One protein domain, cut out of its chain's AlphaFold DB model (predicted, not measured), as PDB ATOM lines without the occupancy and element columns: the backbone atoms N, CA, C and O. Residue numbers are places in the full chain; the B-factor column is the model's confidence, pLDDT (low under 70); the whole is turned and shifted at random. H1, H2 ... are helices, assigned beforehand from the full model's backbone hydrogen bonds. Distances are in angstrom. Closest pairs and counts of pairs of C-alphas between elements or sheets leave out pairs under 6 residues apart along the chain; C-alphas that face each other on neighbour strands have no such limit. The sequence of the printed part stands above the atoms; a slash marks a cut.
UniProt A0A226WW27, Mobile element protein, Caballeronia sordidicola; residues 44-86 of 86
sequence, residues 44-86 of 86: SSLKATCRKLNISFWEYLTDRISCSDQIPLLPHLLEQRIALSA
ATOM      1  N   SER A  44     102.448 200.764 187.309       92.81
ATOM      2  CA  SER A  44     103.676 201.544 187.104       92.81
ATOM      3  C   SER A  44     104.862 200.639 186.787       92.81
ATOM      4  O   SER A  44     105.613 200.944 185.860       92.81
ATOM      5  N   SER A  45     105.013 199.519 187.502       92.81
ATOM      6  CA  SER A  45     106.080 198.554 187.230       92.81
ATOM      7  C   SER A  45     105.887 197.876 185.869       92.81
ATOM      8  O   SER A  45     106.824 197.862 185.074       92.81
ATOM      9  N   LEU A  46     104.667 197.438 185.532       95.50
ATOM     10  CA  LEU A  46     104.348 196.876 184.213       95.50
ATOM     11  C   LEU A  46     104.687 197.847 183.079       95.50
ATOM     12  O   LEU A  46     105.389 197.481 182.135       95.50
ATOM     13  N   LYS A  47     104.246 199.104 183.187       95.25
ATOM     14  CA  LYS A  47     104.533 200.140 182.189       95.25
ATOM     15  C   LYS A  47     106.033 200.396 182.047       95.25
ATOM     16  O   LYS A  47     106.521 200.534 180.924       95.25
ATOM     17  N   ALA A  48     106.764 200.471 183.160       93.12
ATOM     18  CA  ALA A  48     108.206 200.687 183.142       93.12
ATOM     19  C   ALA A  48     108.938 199.531 182.443       93.12
ATOM     20  O   ALA A  48     109.797 199.783 181.598       93.12
ATOM     21  N   THR A  49     108.563 198.285 182.739       94.62
ATOM     22  CA  THR A  49     109.144 197.093 182.109       94.62
ATOM     23  C   THR A  49     108.835 197.038 180.616       94.62
ATOM     24  O   THR A  49     109.759 196.869 179.824       94.62
ATOM     25  N   CYS A  50     107.584 197.294 180.211       96.12
ATOM     26  CA  CYS A  50     107.214 197.401 178.794       96.12
ATOM     27  C   CYS A  50     108.096 198.435 178.080       96.12
ATOM     28  O   CYS A  50     108.697 198.140 177.050       96.12
ATOM     29  N   ARG A  51     108.283 199.620 178.681       93.94
ATOM     30  CA  ARG A  51     109.136 200.668 178.105       93.94
ATOM     31  C   ARG A  51     110.605 200.247 177.991       93.94
ATOM     32  O   ARG A  51     111.233 200.562 176.989       93.94
ATOM     33  N   LYS A  52     111.160 199.542 178.985       91.69
ATOM     34  CA  LYS A  52     112.548 199.025 178.956       91.69
ATOM     35  C   LYS A  52     112.744 197.925 177.896       91.69
ATOM     36  O   LYS A  52     113.855 197.751 177.391       91.69
ATOM     37  N   LEU A  53     111.679 197.209 177.540       94.44
ATOM     38  CA  LEU A  53     111.664 196.183 176.494       94.44
ATOM     39  C   LEU A  53     111.226 196.712 175.115       94.44
ATOM     40  O   LEU A  53     111.198 195.937 174.169       94.44
ATOM     41  N   ASN A  54     110.933 198.012 174.983       94.81
ATOM     42  CA  ASN A  54     110.369 198.629 173.771       94.81
ATOM     43  C   ASN A  54     109.022 198.024 173.324       94.81
ATOM     44  O   ASN A  54     108.743 197.925 172.134       94.81
ATOM     45  N   ILE A  55     108.176 197.652 174.283       96.25
ATOM     46  CA  ILE A  55     106.820 197.135 174.062       96.25
ATOM     47  C   ILE A  55     105.813 198.219 174.448       96.25
ATOM     48  O   ILE A  55     105.987 198.913 175.459       96.25
ATOM     49  N   SER A  56     104.735 198.366 173.678       96.62
ATOM     50  CA  SER A  56     103.631 199.238 174.071       96.62
ATOM     51  C   SER A  56     102.925 198.670 175.299       96.62
ATOM     52  O   SER A  56     102.404 197.557 175.288       96.62
ATOM     53  N   PHE A  57     102.853 199.467 176.366       96.81
ATOM     54  CA  PHE A  57     102.108 199.091 177.567       96.81
ATOM     55  C   PHE A  57     100.631 198.799 177.265       96.81
ATOM     56  O   PHE A  57     100.062 197.890 177.860       96.81
ATOM     57  N   TRP A  58     100.014 199.558 176.352       96.81
ATOM     58  CA  TRP A  58      98.607 199.366 176.007       96.81
ATOM     59  C   TRP A  58      98.379 198.079 175.225       96.81
ATOM     60  O   TRP A  58      97.448 197.360 175.550       96.81
ATOM     61  N   GLU A  59      99.251 197.750 174.269       97.19
ATOM     62  CA  GLU A  59      99.163 196.478 173.536       97.19
ATOM     63  C   GLU A  59      99.338 195.295 174.488       97.19
ATOM     64  O   GLU A  59      98.544 194.362 174.449       97.19
ATOM     65  N   TYR A  60     100.306 195.374 175.411       97.31
ATOM     66  CA  TYR A  60     100.494 194.348 176.435       97.31
ATOM     67  C   TYR A  60      99.279 194.214 177.357       97.31
ATOM     68  O   TYR A  60      98.842 193.106 177.655       97.31
ATOM     69  N   LEU A  61      98.715 195.333 177.817       96.50
ATOM     70  CA  LEU A  61      97.543 195.307 178.685       96.50
ATOM     71  C   LEU A  61      96.321 194.733 177.960       96.50
ATOM     72  O   LEU A  61      95.617 193.907 178.536       96.50
ATOM     73  N   THR A  62      96.085 195.145 176.712       97.31
ATOM     74  CA  THR A  62      95.018 194.596 175.875       97.31
ATOM     75  C   THR A  62      95.204 193.097 175.707       97.31
ATOM     76  O   THR A  62      94.269 192.372 176.012       97.31
ATOM     77  N   ASP A  63      96.406 192.638 175.353       97.38
ATOM     78  CA  ASP A  63      96.726 191.219 175.175       97.38
ATOM     79  C   ASP A  63      96.410 190.369 176.420       97.38
ATOM     80  O   ASP A  63      95.825 189.289 176.312       97.38
ATOM     81  N   ARG A  64      96.721 190.892 177.618       95.88
ATOM     82  CA  ARG A  64      96.368 190.242 178.892       95.88
ATOM     83  C   ARG A  64      94.863 190.208 179.152       95.88
ATOM     84  O   ARG A  64      94.378 189.229 179.704       95.88
ATOM     85  N   ILE A  65      94.138 191.275 178.815       96.25
ATOM     86  CA  ILE A  65      92.690 191.378 179.063       96.25
ATOM     87  C   ILE A  65      91.898 190.535 178.058       96.25
ATOM     88  O   ILE A  65      90.887 189.945 178.427       96.25
ATOM     89  N   SER A  66      92.344 190.470 176.801       97.31
ATOM     90  CA  SER A  66      91.728 189.645 175.758       97.31
ATOM     91  C   SER A  66      92.125 188.173 175.825       97.31
ATOM     92  O   SER A  66      91.586 187.389 175.049       97.31
ATOM     93  N   CYS A  67      93.050 187.799 176.717       95.12
ATOM     94  CA  CYS A  67      93.603 186.446 176.816       95.12
ATOM     95  C   CYS A  67      94.111 185.929 175.461       95.12
ATOM     96  O   CYS A  67      93.910 184.769 175.110       95.12
ATOM     97  N   SER A  68      94.704 186.823 174.666       94.44
ATOM     98  CA  SER A  68      95.217 186.480 173.338       94.44
ATOM     99  C   SER A  68      96.606 185.853 173.397       94.44
ATOM    100  O   SER A  68      96.965 185.123 172.483       94.44
ATOM    101  N   ASP A  69      97.365 186.122 174.467       92.56
ATOM    102  CA  ASP A  69      98.699 185.568 174.737       92.56
ATOM    103  C   ASP A  69      99.694 185.696 173.563       92.56
ATOM    104  O   ASP A  69     100.616 184.896 173.403       92.56
ATOM    105  N   GLN A  70      99.542 186.749 172.758       95.81
ATOM    106  CA  GLN A  70     100.378 187.035 171.591       95.81
ATOM    107  C   GLN A  70     101.726 187.638 171.982       95.81
ATOM    108  O   GLN A  70     102.723 187.445 171.286       95.81
ATOM    109  N   ILE A  71     101.766 188.394 173.080       95.19
ATOM    110  CA  ILE A  71     103.012 188.931 173.625       95.19
ATOM    111  C   ILE A  71     103.507 187.935 174.684       95.19
ATOM    112  O   ILE A  71     102.730 187.539 175.545       95.19
ATOM    113  N   PRO A  72     104.771 187.487 174.689       95.62
ATOM    114  CA  PRO A  72     105.256 186.649 175.782       95.62
ATOM    115  C   PRO A  72     105.230 187.399 177.120       95.62
ATOM    116  O   PRO A  72     105.310 188.630 177.169       95.62
ATOM    117  N   LEU A  73     105.159 186.664 178.232       94.88
ATOM    118  CA  LEU A  73     105.255 187.270 179.560       94.88
ATOM    119  C   LEU A  73     106.546 188.095 179.680       94.88
ATOM    120  O   LEU A  73     107.623 187.645 179.285       94.88
ATOM    121  N   LEU A  74     106.443 189.292 180.269       95.56
ATOM    122  CA  LEU A  74     107.578 190.217 180.400       95.56
ATOM    123  C   LEU A  74     108.840 189.586 181.029       95.56
ATOM    124  O   LEU A  74     109.929 189.923 180.562       95.56
ATOM    125  N   PRO A  75     108.755 188.683 182.034       94.88
ATOM    126  CA  PRO A  75     109.926 187.982 182.561       94.88
ATOM    127  C   PRO A  75     110.672 187.156 181.507       94.88
ATOM    128  O   PRO A  75     111.888 187.276 181.410       94.88
ATOM    129  N   HIS A  76     109.967 186.410 180.653       95.19
ATOM    130  CA  HIS A  76     110.608 185.603 179.608       95.19
ATOM    131  C   HIS A  76     111.336 186.481 178.583       95.19
ATOM    132  O   HIS A  76     112.441 186.164 178.148       95.19
ATOM    133  N   LEU A  77     110.751 187.629 178.228       95.19
ATOM    134  CA  LEU A  77     111.397 188.595 177.331       95.19
ATOM    135  C   LEU A  77     112.654 189.211 177.959       95.19
ATOM    136  O   LEU A  77     113.631 189.487 177.263       95.19
ATOM    137  N   LEU A  78     112.643 189.423 179.277       93.50
ATOM    138  CA  LEU A  78     113.808 189.894 180.018       93.50
ATOM    139  C   LEU A  78     114.929 188.846 180.006       93.50
ATOM    140  O   LEU A  78     116.068 189.187 179.698       93.50
ATOM    141  N   GLU A  79     114.605 187.587 180.303       94.81
ATOM    142  CA  GLU A  79     115.552 186.465 180.298       94.81
ATOM    143  C   GLU A  79     116.224 186.306 178.931       94.81
ATOM    144  O   GLU A  79     117.450 186.237 178.846       94.81
ATOM    145  N   GLN A  80     115.437 186.353 177.852       92.50
ATOM    146  CA  GLN A  80     115.953 186.322 176.483       92.50
ATOM    147  C   GLN A  80     116.914 187.483 176.202       92.50
ATOM    148  O   GLN A  80     117.969 187.289 175.604       92.50
ATOM    149  N   ARG A  81     116.578 188.700 176.652       90.81
ATOM    150  CA  ARG A  81     117.433 189.878 176.453       90.81
ATOM    151  C   ARG A  81     118.753 189.759 177.207       90.81
ATOM    152  O   ARG A  81     119.785 190.130 176.658       90.81
ATOM    153  N   ILE A  82     118.708 189.261 178.442       91.69
ATOM    154  CA  ILE A  82     119.898 189.050 179.271       91.69
ATOM    155  C   ILE A  82     120.816 188.032 178.596       91.69
ATOM    156  O   ILE A  82     121.998 188.321 178.426       91.69
ATOM    157  N   ALA A  83     120.266 186.904 178.138       91.38
ATOM    158  CA  ALA A  83     121.020 185.865 177.440       91.38
ATOM    159  C   ALA A  83     121.687 186.361 176.144       91.38
ATOM    160  O   ALA A  83     122.773 185.909 175.815       91.38
ATOM    161  N   LEU A  84     121.067 187.305 175.424       87.50
ATOM    162  CA  LEU A  84     121.642 187.924 174.220       87.50
ATOM    163  C   LEU A  84     122.718 188.984 174.513       87.50
ATOM    164  O   LEU A  84     123.457 189.366 173.611       87.50
ATOM    165  N   SER A  85     122.748 189.522 175.734       78.44
ATOM    166  CA  SER A  85     123.690 190.569 176.161       78.44
ATOM    167  C   SER A  85     124.895 190.048 176.952       78.44
ATOM    168  O   SER A  85     125.754 190.852 177.315       78.44
ATOM    169  N   ALA A  86     124.914 188.745 177.248       62.94
ATOM    170  CA  ALA A  86     126.005 188.029 177.906       62.94
ATOM    171  C   ALA A  86     127.001 187.492 176.871       62.94
ATOM    172  O   ALA A  86     128.211 187.507 177.183       62.94
TER     173      ALA A  86
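This is residues 44 to 86 of the 86 residues of the protein "Mobile element protein" of Caballeronia sordidicola (UniProt A0A226WW27). The chain makes an open C of three short helices: H3 forms one end of the long axis, H2 lies toward the other end, and H1 lies to one side, packing on H2 and coming near the beginning of H3. Residues 66 to 73 lead from H2 back to H3, and the three helices make no bundle. The printed part has 43 residues with three named helices, in the order H1, H2, H3, and no named strand; the class is all helix. The outline is elongated, 34 by 20 by 13 A, and the whole is only just compact, close to loose, with a radius of gyration of the C-alphas of 10.7 A.

H3, residues 74 to 85, is the longest helix and touches no helix. It is close to but not clearly touching H1, residues 44 to 52; their closest C-alphas, those of Thr 49 and Leu 74, are 7.3 A apart. H1 and H3 run the same way at a shallow tilt of 33 degrees, only just short of steep. H1 touches H2, residues 57 to 65, and the closest C-alphas, those of Lys 47 and Phe 57, are 5.3 A apart. These two run opposite ways at a steep tilt of 61 degrees. H2 and H3 are apart. In H1, H2 and H3 every O i to N i+4 pair is within hydrogen-bond range.

H3 measures 16.7 A from C-alpha 74 at (107.578, 190.217, 180.400) to C-alpha 85 at (123.690, 190.569, 176.161). H1 begins with C-alpha 44 at (103.676, 201.544, 187.104) and measures 12.3 A. H2 also measures 12.3 A.

The C-alphas of Ser 66 and Ala 86, the two farthest apart, are 34.4 A from each other. The printed part has no cut. The link from H1 to H2 is tight, with 4 residues, and the link from H2 to H3 is short, with 8. Mean pLDDT of the printed part is 93.6; residue 86, the chain's last, is under 70.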